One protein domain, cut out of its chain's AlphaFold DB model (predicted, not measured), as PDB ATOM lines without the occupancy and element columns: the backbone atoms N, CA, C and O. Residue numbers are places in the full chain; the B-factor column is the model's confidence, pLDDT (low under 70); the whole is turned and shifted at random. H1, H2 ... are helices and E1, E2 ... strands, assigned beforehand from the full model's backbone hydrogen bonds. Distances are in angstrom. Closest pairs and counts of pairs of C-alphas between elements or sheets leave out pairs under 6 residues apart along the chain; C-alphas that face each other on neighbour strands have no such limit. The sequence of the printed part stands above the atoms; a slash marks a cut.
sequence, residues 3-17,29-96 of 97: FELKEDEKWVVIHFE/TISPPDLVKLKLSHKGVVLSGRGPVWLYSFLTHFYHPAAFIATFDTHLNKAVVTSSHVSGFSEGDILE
ATOM      1  N   PHE A   3      49.153  13.472  -5.894       97.56
ATOM      2  CA  PHE A   3      48.386  12.656  -4.958       97.56
ATOM      3  C   PHE A   3      48.302  11.220  -5.462       97.56
ATOM      4  O   PHE A   3      47.902  10.987  -6.603       97.56
ATOM      5  N   GLU A   4      48.587  10.269  -4.581       97.62
ATOM      6  CA  GLU A   4      48.374   8.844  -4.806       97.62
ATOM      7  C   GLU A   4      47.313   8.326  -3.842       97.62
ATOM      8  O   GLU A   4      47.299   8.675  -2.658       97.62
ATOM      9  N   LEU A   5      46.415   7.486  -4.355       97.50
ATOM     10  CA  LEU A   5      45.382   6.844  -3.557       97.50
ATOM     11  C   LEU A   5      45.666   5.351  -3.474       97.50
ATOM     12  O   LEU A   5      45.796   4.682  -4.500       97.50
ATOM     13  N   LYS A   6      45.684   4.823  -2.252       97.12
ATOM     14  CA  LYS A   6      45.676   3.383  -1.997       97.12
ATOM     15  C   LYS A   6      44.452   3.045  -1.162       97.12
ATOM     16  O   LYS A   6      44.335   3.466  -0.016       97.12
ATOM     17  N   GLU A   7      43.530   2.308  -1.758       95.50
ATOM     18  CA  GLU A   7      42.304   1.880  -1.098       95.50
ATOM     19  C   GLU A   7      42.536   0.601  -0.283       95.50
ATOM     20  O   GLU A   7      43.185  -0.335  -0.750       95.50
ATOM     21  N   ASP A   8      41.987   0.580   0.928       94.06
ATOM     22  CA  ASP A   8      41.835  -0.587   1.794       94.06
ATOM     23  C   ASP A   8      40.331  -0.889   1.986       94.06
ATOM     24  O   ASP A   8      39.467  -0.143   1.511       94.06
ATOM     25  N   GLU A   9      39.973  -1.969   2.680       93.19
ATOM     26  CA  GLU A   9      38.585  -2.286   3.022       93.19
ATOM     27  C   GLU A   9      37.935  -1.156   3.842       93.19
ATOM     28  O   GLU A   9      36.815  -0.737   3.532       93.19
ATOM     29  N   LYS A  10      38.646  -0.620   4.845       95.94
ATOM     30  CA  LYS A  10      38.080   0.319   5.836       95.94
ATOM     31  C   LYS A  10      38.419   1.789   5.591       95.94
ATOM     32  O   LYS A  10      37.668   2.675   6.009       95.94
ATOM     33  N   TRP A  11      39.536   2.069   4.932       97.75
ATOM     34  CA  TRP A  11      40.018   3.429   4.695       97.75
ATOM     35  C   TRP A  11      40.699   3.573   3.339       97.75
ATOM     36  O   TRP A  11      40.969   2.601   2.640       97.75
ATOM     37  N   VAL A  12      40.983   4.814   2.964       98.06
ATOM     38  CA  VAL A  12      41.801   5.161   1.804       98.06
ATOM     39  C   VAL A  12      43.009   5.938   2.299       98.06
ATOM     40  O   VAL A  12      42.867   6.918   3.030       98.06
ATOM     41  N   VAL A  13      44.203   5.514   1.898       98.31
ATOM     42  CA  VAL A  13      45.427   6.284   2.115       98.31
ATOM     43  C   VAL A  13      45.549   7.307   0.996       98.31
ATOM     44  O   VAL A  13      45.599   6.937  -0.177       98.31
ATOM     45  N   ILE A  14      45.601   8.582   1.370       98.38
ATOM     46  CA  ILE A  14      45.900   9.702   0.481       98.38
ATOM     47  C   ILE A  14      47.348  10.096   0.747       98.38
ATOM     48  O   ILE A  14      47.644  10.771   1.739       98.38
ATOM     49  N   HIS A  15      48.248   9.637  -0.119       98.12
ATOM     50  CA  HIS A  15      49.638  10.064  -0.090       98.12
ATOM     51  C   HIS A  15      49.798  11.337  -0.919       98.12
ATOM     52  O   HIS A  15      49.355  11.378  -2.066       98.12
ATOM     53  N   PHE A  16      50.407  12.373  -0.351       97.50
ATOM     54  CA  PHE A  16      50.659  13.630  -1.045       97.50
ATOM     55  C   PHE A  16      52.148  13.968  -1.081       97.50
ATOM     56  O   PHE A  16      52.876  13.791  -0.100       97.50
ATOM     57  N   GLU A  17      52.579  14.519  -2.213       96.00
ATOM     58  CA  GLU A  17      53.962  14.926  -2.440       96.00
ATOM     59  C   GLU A  17      54.020  16.275  -3.175       96.00
ATOM     60  O   GLU A  17      53.411  16.480  -4.231       96.00
ATOM     61  N   THR A  29      45.148  26.493  -5.176       95.69
ATOM     62  CA  THR A  29      45.248  25.759  -6.446       95.69
ATOM     63  C   THR A  29      45.398  24.254  -6.244       95.69
ATOM     64  O   THR A  29      45.184  23.487  -7.184       95.69
ATOM     65  N   ILE A  30      45.719  23.812  -5.027       95.94
ATOM     66  CA  ILE A  30      45.711  22.403  -4.646       95.94
ATOM     67  C   ILE A  30      44.300  21.831  -4.819       95.94
ATOM     68  O   ILE A  30      43.336  22.308  -4.225       95.94
ATOM     69  N   SER A  31      44.203  20.763  -5.609       95.88
ATOM     70  CA  SER A  31      42.963  20.031  -5.867       95.88
ATOM     71  C   SER A  31      43.123  18.577  -5.414       95.88
ATOM     72  O   SER A  31      43.523  17.740  -6.228       95.88
ATOM     73  N   PRO A  32      42.844  18.252  -4.137       97.25
ATOM     74  CA  PRO A  32      42.925  16.880  -3.652       97.25
ATOM     75  C   PRO A  32      41.869  15.989  -4.336       97.25
ATOM     76  O   PRO A  32      40.823  16.489  -4.764       97.25
ATOM     77  N   PRO A  33      42.100  14.667  -4.430       96.75
ATOM     78  CA  PRO A  33      41.107  13.719  -4.931       96.75
ATOM     79  C   PRO A  33      39.771  13.822  -4.183       96.75
ATOM     80  O   PRO A  33      39.744  13.757  -2.958       96.75
ATOM     81  N   ASP A  34      38.661  13.951  -4.909       96.06
ATOM     82  CA  ASP A  34      37.320  14.130  -4.337       96.06
ATOM     83  C   ASP A  34      36.660  12.774  -4.035       96.06
ATOM     84  O   ASP A  34      36.189  12.074  -4.936       96.06
ATOM     85  N   LEU A  35      36.596  12.403  -2.753       93.88
ATOM     86  CA  LEU A  35      36.047  11.108  -2.332       93.88
ATOM     87  C   LEU A  35      34.535  10.994  -2.515       93.88
ATOM     88  O   LEU A  35      34.032   9.877  -2.630       93.88
ATOM     89  N   VAL A  36      33.801  12.105  -2.574       92.00
ATOM     90  CA  VAL A  36      32.359  12.067  -2.852       92.00
ATOM     91  C   VAL A  36      32.148  11.659  -4.307       92.00
ATOM     92  O   VAL A  36      31.375  10.740  -4.585       92.00
ATOM     93  N   LYS A  37      32.899  12.265  -5.237       94.62
ATOM     94  CA  LYS A  37      32.870  11.877  -6.659       94.62
ATOM     95  C   LYS A  37      33.336  10.438  -6.879       94.62
ATOM     96  O   LYS A  37      32.767   9.742  -7.718       94.62
ATOM     97  N   LEU A  38      34.322   9.983  -6.106       94.19
ATOM     98  CA  LEU A  38      34.822   8.606  -6.150       94.19
ATOM     99  C   LEU A  38      33.926   7.600  -5.404       94.19
ATOM    100  O   LEU A  38      34.179   6.403  -5.478       94.19
ATOM    101  N   LYS A  39      32.865   8.053  -4.718       94.94
ATOM    102  CA  LYS A  39      31.972   7.230  -3.877       94.94
ATOM    103  C   LYS A  39      32.684   6.524  -2.713       94.94
ATOM    104  O   LYS A  39      32.224   5.489  -2.239       94.94
ATOM    105  N   LEU A  40      33.768   7.114  -2.215       95.44
ATOM    106  CA  LEU A  40      34.611   6.601  -1.130       95.44
ATOM    107  C   LEU A  40      34.405   7.340   0.203       95.44
ATOM    108  O   LEU A  40      35.039   6.994   1.190       95.44
ATOM    109  N   SER A  41      33.502   8.324   0.273       93.69
ATOM    110  CA  SER A  41      33.253   9.112   1.496       93.69
ATOM    111  C   SER A  41      32.733   8.295   2.689       93.69
ATOM    112  O   SER A  41      32.757   8.769   3.815       93.69
ATOM    113  N   HIS A  42      32.268   7.066   2.463       95.69
ATOM    114  CA  HIS A  42      31.866   6.139   3.524       95.69
ATOM    115  C   HIS A  42      33.061   5.471   4.231       95.69
ATOM    116  O   HIS A  42      32.866   4.807   5.246       95.69
ATOM    117  N   LYS A  43      34.279   5.619   3.695       97.62
ATOM    118  CA  LYS A  43      35.521   5.093   4.268       97.62
ATOM    119  C   LYS A  43      36.230   6.152   5.106       97.62
ATOM    120  O   LYS A  43      35.978   7.349   4.962       97.62
ATOM    121  N   GLY A  44      37.129   5.705   5.980       98.25
ATOM    122  CA  GLY A  44      38.085   6.601   6.625       98.25
ATOM    123  C   GLY A  44      39.148   7.104   5.648       98.25
ATOM    124  O   GLY A  44      39.376   6.504   4.596       98.25
ATOM    125  N   VAL A  45      39.832   8.186   6.004       98.69
ATOM    126  CA  VAL A  45      40.959   8.733   5.239       98.69
ATOM    127  C   VAL A  45      42.209   8.730   6.093       98.69
ATOM    128  O   VAL A  45      42.198   9.233   7.211       98.69
ATOM    129  N   VAL A  46      43.302   8.212   5.543       98.69
ATOM    130  CA  VAL A  46      44.632   8.293   6.147       98.69
ATOM    131  C   VAL A  46      45.481   9.251   5.322       98.69
ATOM    132  O   VAL A  46      45.804   8.968   4.170       98.69
ATOM    133  N   LEU A  47      45.854  10.385   5.909       98.75
ATOM    134  CA  LEU A  47      46.750  11.355   5.293       98.75
ATOM    135  C   LEU A  47      48.202  10.932   5.507       98.75
ATOM    136  O   LEU A  47      48.649  10.773   6.644       98.75
ATOM    137  N   SER A  48      48.943  10.790   4.415       98.31
ATOM    138  CA  SER A  48      50.367  10.462   4.417       98.31
ATOM    139  C   SER A  48      51.105  11.402   3.472       98.31
ATOM    140  O   SER A  48      50.571  11.801   2.447       98.31
ATOM    141  N   GLY A  49      52.333  11.776   3.801       96.69
ATOM    142  CA  GLY A  49      53.104  12.720   3.000       96.69
ATOM    143  C   GLY A  49      54.094  13.484   3.856       96.69
ATOM    144  O   GLY A  49      54.177  13.276   5.065       96.69
ATOM    145  N   ARG A  50      54.862  14.374   3.233       94.44
ATOM    146  CA  ARG A  50      55.662  15.369   3.950       94.44
ATOM    147  C   ARG A  50      55.105  16.736   3.629       94.44
ATOM    148  O   ARG A  50      54.982  17.104   2.465       94.44
ATOM    149  N   GLY A  51      54.786  17.496   4.662       94.94
ATOM    150  CA  GLY A  51      54.236  18.823   4.480       94.94
ATOM    151  C   GLY A  51      54.191  19.616   5.774       94.94
ATOM    152  O   GLY A  51      54.350  19.061   6.863       94.94
ATOM    153  N   PRO A  52      53.985  20.930   5.665       96.62
ATOM    154  CA  PRO A  52      53.787  21.783   6.822       96.62
ATOM    155  C   PRO A  52      52.445  21.482   7.500       96.62
ATOM    156  O   PRO A  52      51.491  21.043   6.860       96.62
ATOM    157  N   VAL A  53      52.341  21.786   8.795       97.81
ATOM    158  CA  VAL A  53      51.138  21.509   9.609       97.81
ATOM    159  C   VAL A  53      49.864  22.087   8.983       97.81
ATOM    160  O   VAL A  53      48.835  21.418   8.954       97.81
ATOM    161  N   TRP A  54      49.930  23.295   8.415       98.06
ATOM    162  CA  TRP A  54      48.771  23.930   7.783       98.06
ATOM    163  C   TRP A  54      48.255  23.171   6.553       98.06
ATOM    164  O   TRP A  54      47.066  23.263   6.252       98.06
ATOM    165  N   LEU A  55      49.102  22.393   5.865       97.94
ATOM    166  CA  LEU A  55      48.667  21.555   4.749       97.94
ATOM    167  C   LEU A  55      47.849  20.368   5.261       97.94
ATOM    168  O   LEU A  55      46.787  20.081   4.715       97.94
ATOM    169  N   TYR A  56      48.293  19.732   6.347       98.19
ATOM    170  CA  TYR A  56      47.502  18.697   7.012       98.19
ATOM    171  C   TYR A  56      46.168  19.255   7.497       98.19
ATOM    172  O   TYR A  56      45.138  18.655   7.222       98.19
ATOM    173  N   SER A  57      46.148  20.428   8.140       98.38
ATOM    174  CA  SER A  57      44.892  21.058   8.570       98.38
ATOM    175  C   SER A  57      43.938  21.324   7.399       98.38
ATOM    176  O   SER A  57      42.741  21.054   7.514       98.38
ATOM    177  N   PHE A  58      44.457  21.809   6.266       98.50
ATOM    178  CA  PHE A  58      43.679  22.000   5.040       98.50
ATOM    179  C   PHE A  58      43.100  20.679   4.513       98.50
ATOM    180  O   PHE A  58      41.899  20.601   4.255       98.50
ATOM    181  N   LEU A  59      43.925  19.634   4.394       98.50
ATOM    182  CA  LEU A  59      43.495  18.327   3.892       98.50
ATOM    183  C   LEU A  59      42.499  17.649   4.840       98.50
ATOM    184  O   LEU A  59      41.496  17.114   4.379       98.50
ATOM    185  N   THR A  60      42.713  17.728   6.152       98.44
ATOM    186  CA  THR A  60      41.762  17.231   7.156       98.44
ATOM    187  C   THR A  60      40.401  17.906   7.003       98.44
ATOM    188  O   THR A  60      39.380  17.224   7.012       98.44
ATOM    189  N   HIS A  61      40.361  19.227   6.800       98.19
ATOM    190  CA  HIS A  61      39.095  19.924   6.570       98.19
ATOM    191  C   HIS A  61      38.449  19.549   5.227       98.19
ATOM    192  O   HIS A  61      37.235  19.337   5.167       98.19
ATOM    193  N   PHE A  62      39.247  19.429   4.161       98.19
ATOM    194  CA  PHE A  62      38.766  18.998   2.846       98.19
ATOM    195  C   PHE A  62      38.111  17.611   2.913       98.19
ATOM    196  O   PHE A  62      37.035  17.402   2.354       98.19
ATOM    197  N   TYR A  63      38.727  16.682   3.647       98.31
ATOM    198  CA  TYR A  63      38.240  15.316   3.799       98.31
ATOM    199  C   TYR A  63      37.246  15.114   4.944       98.31
ATOM    200  O   TYR A  63      36.770  13.993   5.094       98.31
ATOM    201  N   HIS A  64      36.859  16.152   5.699       96.19
ATOM    202  CA  HIS A  64      35.957  16.015   6.853       96.19
ATOM    203  C   HIS A  64      34.663  15.208   6.606       96.19
ATOM    204  O   HIS A  64      34.195  14.601   7.563       96.19
ATOM    205  N   PRO A  65      34.069  15.132   5.390       95.12
ATOM    206  CA  PRO A  65      32.889  14.295   5.167       95.12
ATOM    207  C   PRO A  65      33.165  12.781   5.190       95.12
ATOM    208  O   PRO A  65      32.221  12.003   5.061       95.12
ATOM    209  N   ALA A  66      34.428  12.354   5.273       97.62
ATOM    210  CA  ALA A  66      34.812  10.954   5.430       97.62
ATOM    211  C   ALA A  66      34.355  10.382   6.784       97.62
ATOM    212  O   ALA A  66      34.075  11.125   7.725       97.62
ATOM    213  N   ALA A  67      34.331   9.052   6.915       97.69
ATOM    214  CA  ALA A  67      33.920   8.398   8.163       97.69
ATOM    215  C   ALA A  67      34.791   8.815   9.365       97.69
ATOM    216  O   ALA A  67      34.283   9.053  10.460       97.69
ATOM    217  N   PHE A  68      36.100   8.922   9.142       98.56
ATOM    218  CA  PHE A  68      37.084   9.473  10.069       98.56
ATOM    219  C   PHE A  68      38.312   9.955   9.286       98.56
ATOM    220  O   PHE A  68      38.517   9.550   8.139       98.56
ATOM    221  N   ILE A  69      39.156  10.765   9.923       98.75
ATOM    222  CA  ILE A  69      40.470  11.171   9.416       98.75
ATOM    223  C   ILE A  69      41.547  10.658  10.360       98.75
ATOM    224  O   ILE A  69      41.416  10.774  11.579       98.75
ATOM    225  N   ALA A  70      42.623  10.134   9.793       98.75
ATOM    226  CA  ALA A  70      43.835   9.768  10.493       98.75
ATOM    227  C   ALA A  70      45.063  10.369   9.802       98.75
ATOM    228  O   ALA A  70      45.058  10.638   8.601       98.75
ATOM    229  N   THR A  71      46.135  10.556  10.563       98.62
ATOM    230  CA  THR A  71      47.421  11.058  10.064       98.62
ATOM    231  C   THR A  71      48.492   9.999  10.266       98.62
ATOM    232  O   THR A  71      48.599   9.428  11.350       98.62
ATOM    233  N   PHE A  72      49.254   9.688   9.218       98.44
ATOM    234  CA  PHE A  72      50.363   8.746   9.307       98.44
ATOM    235  C   PHE A  72      51.555   9.380  10.026       98.44
ATOM    236  O   PHE A  72      52.032  10.442   9.621       98.44
ATOM    237  N   ASP A  73      52.053   8.705  11.058       97.19
ATOM    238  CA  ASP A  73      53.234   9.101  11.816       97.19
ATOM    239  C   ASP A  73      54.378   8.123  11.512       97.19
ATOM    240  O   ASP A  73      54.299   6.924  11.794       97.19
ATOM    241  N   THR A  74      55.469   8.634  10.938       94.44
ATOM    242  CA  THR A  74      56.620   7.810  10.539       94.44
ATOM    243  C   THR A  74      57.403   7.239  11.720       94.44
ATOM    244  O   THR A  74      58.104   6.247  11.541       94.44
ATOM    245  N   HIS A  75      57.325   7.840  12.912       95.81
ATOM    246  CA  HIS A  75      57.977   7.309  14.113       95.81
ATOM    247  C   HIS A  75      57.212   6.112  14.675       95.81
ATOM    248  O   HIS A  75      57.824   5.165  15.164       95.81
ATOM    249  N   LEU A  76      55.881   6.146  14.585       96.75
ATOM    250  CA  LEU A  76      55.029   5.025  14.983       96.75
ATOM    251  C   LEU A  76      54.929   3.953  13.892       96.75
ATOM    252  O   LEU A  76      54.588   2.811  14.199       96.75
ATOM    253  N   ASN A  77      55.204   4.319  12.635       96.50
ATOM    254  CA  ASN A  77      54.917   3.519  11.443       96.50
ATOM    255  C   ASN A  77      53.450   3.049  11.400       96.50
ATOM    256  O   ASN A  77      53.144   1.919  11.018       96.50
ATOM    257  N   LYS A  78      52.547   3.918  11.862       98.12
ATOM    258  CA  LYS A  78      51.102   3.694  12.013       98.12
ATOM    259  C   LYS A  78      50.367   5.017  11.798       98.12
ATOM    260  O   LYS A  78      50.993   6.078  11.803       98.12
ATOM    261  N   ALA A  79      49.049   4.972  11.611       98.44
ATOM    262  CA  ALA A  79      48.237   6.188  11.539       98.44
ATOM    263  C   ALA A  79      47.458   6.434  12.831       98.44
ATOM    264  O   ALA A  79      46.984   5.492  13.455       98.44
ATOM    265  N   VAL A  80      47.317   7.701  13.214       98.75
ATOM    266  CA  VAL A  80      46.573   8.133  14.403       98.75
ATOM    267  C   VAL A  80      45.286   8.809  13.960       98.75
ATOM    268  O   VAL A  80      45.348   9.776  13.198       98.75
ATOM    269  N   VAL A  81      44.133   8.327  14.424       98.75
ATOM    270  CA  VAL A  81      42.830   8.958  14.167       98.75
ATOM    271  C   VAL A  81      42.785  10.324  14.857       98.75
ATOM    272  O   VAL A  81      43.038  10.435  16.054       98.75
ATOM    273  N   THR A  82      42.467  11.376  14.104       98.50
ATOM    274  CA  THR A  82      42.434  12.769  14.586       98.50
ATOM    275  C   THR A  82      41.031  13.366  14.635       98.50
ATOM    276  O   THR A  82      40.836  14.391  15.280       98.50
ATOM    277  N   SER A  83      40.066  12.760  13.938       98.25
ATOM    278  CA  SER A  83      38.653  13.159  13.971       98.25
ATOM    279  C   SER A  83      37.764  12.026  13.469       98.25
ATOM    280  O   SER A  83      38.117  11.399  12.467       98.25
ATOM    281  N   SER A  84      36.604  11.805  14.084       98.19
ATOM    282  CA  SER A  84      35.662  10.758  13.662       98.19
ATOM    283  C   SER A  84      34.201  11.227  13.619       98.19
ATOM    284  O   SER A  84      33.765  12.056  14.417       98.19
ATOM    285  N   HIS A  85      33.427  10.662  12.691       96.88
ATOM    286  CA  HIS A  85      31.966  10.796  12.604       96.88
ATOM    287  C   HIS A  85      31.234   9.461  12.809       96.88
ATOM    288  O   HIS A  85      30.004   9.410  12.729       96.88
ATOM    289  N   VAL A  86      31.968   8.376  13.065       96.94
ATOM    290  CA  VAL A  86      31.422   7.018  13.171       96.94
ATOM    291  C   VAL A  86      31.778   6.378  14.505       96.94
ATOM    292  O   VAL A  86      32.810   6.665  15.108       96.94
ATOM    293  N   SER A  87      30.929   5.462  14.964       94.50
ATOM    294  CA  SER A  87      31.286   4.578  16.069       94.50
ATOM    295  C   SER A  87      32.340   3.557  15.623       94.50
ATOM    296  O   SER A  87      32.385   3.149  14.464       94.50
ATOM    297  N   GLY A  88      33.194   3.130  16.555       95.12
ATOM    298  CA  GLY A  88      34.242   2.131  16.303       95.12
ATOM    299  C   GLY A  88      35.611   2.699  15.916       95.12
ATOM    300  O   GLY A  88      36.568   1.934  15.896       95.12
ATOM    301  N   PHE A  89      35.706   4.011  15.674       97.88
ATOM    302  CA  PHE A  89      36.964   4.752  15.555       97.88
ATOM    303  C   PHE A  89      36.852   6.043  16.365       97.88
ATOM    304  O   PHE A  89      35.882   6.787  16.210       97.88
ATOM    305  N   SER A  90      37.811   6.300  17.243       98.25
ATOM    306  CA  SER A  90      37.867   7.461  18.133       98.25
ATOM    307  C   SER A  90      39.207   8.174  18.009       98.25
ATOM    308  O   SER A  90      40.213   7.586  17.613       98.25
ATOM    309  N   GLU A  91      39.228   9.463  18.328       98.56
ATOM    310  CA  GLU A  91      40.456  10.249  18.326       98.56
ATOM    311  C   GLU A  91      41.516   9.611  19.237       98.56
ATOM    312  O   GLU A  91      41.247   9.264  20.388       98.56
ATOM    313  N   GLY A  92      42.735   9.464  18.718       98.38
ATOM    314  CA  GLY A  92      43.838   8.776  19.389       98.38
ATOM    315  C   GLY A  92      43.948   7.280  19.080       98.38
ATOM    316  O   GLY A  92      44.980   6.690  19.409       98.38
ATOM    317  N   ASP A  93      42.961   6.673  18.411       98.56
ATOM    318  CA  ASP A  93      43.076   5.291  17.940       98.56
ATOM    319  C   ASP A  93      44.230   5.142  16.942       98.56
ATOM    320  O   ASP A  93      44.499   6.023  16.120       98.56
ATOM    321  N   ILE A  94      44.900   3.989  17.006       98.31
ATOM    322  CA  ILE A  94      46.061   3.663  16.180       98.31
ATOM    323  C   ILE A  94      45.673   2.624  15.125       98.31
ATOM    324  O   ILE A  94      45.219   1.530  15.459       98.31
ATOM    325  N   LEU A  95      45.901   2.950  13.853       97.50
ATOM    326  CA  LEU A  95      45.632   2.093  12.699       97.50
ATOM    327  C   LEU A  95      46.918   1.434  12.199       97.50
ATOM    328  O   LEU A  95      47.944   2.098  12.026       97.50
ATOM    329  N   GLU A  96      46.841   0.137  11.920       94.69
ATOM    330  CA  GLU A  96      47.899  -0.623  11.250       94.69
ATOM    331  C   GLU A  96      47.639  -0.598   9.736       94.69
ATOM    332  O   GLU A  96      46.548  -0.975   9.313       94.69
TER     333      GLU A  96
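This is residues 3 to 17 and 29 to 96 of the 97 residues of the protein "CRISPR-associated protein Csx3" of Bacteroidetes bacterium (UniProt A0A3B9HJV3). A strongly twisted sheet of five strands has one helix, H1, packed over one face and running along the strands; residues 94 to 95 pair beside E5. The 83 printed residues hold E1, E2, E3, H1, E4 and E5, in that order; the mixed sheet runs E1, E2, E3, E4, E5, class mixed. The whole is compact, radius of gyration of the C-alphas 11.6 A, spans 34 by 30 by 20 A.

E3, residues 44 to 49, is parallel to E2, residues 11 to 17, and E4, residues 68 to 73; N 14 and O 46, 2.8 A, and N 47 and O 70, 2.8 A, are within hydrogen-bond range. E1, residues 3 to 7, and E2 form an antiparallel hairpin, N 13 to O 6 2.8 A; so do E4 and E5, residues 78 to 84, N 80 to O 71 2.8 A. H1, residues 53 to 63, with every O i to N i+4 pair within range, is on the sheet at a height of 8.5 A; its closest C-alphas to E4 are Thr 60 and Ile 69, 6.6 A. E3, H1 and E4 form a strand-helix-strand unit, parallel neighbours joined through a helix, with a right-handed crossover.

E2 is 19.4 A long, E5 17.1 A. C-alpha 3 is at (48.386, 12.656, -4.958), C-alpha 84 at (35.662, 10.758, 13.662).

C-alphas 17 and 29 are 14.5 A apart across the cut. No printed residue is under 70 in pLDDT.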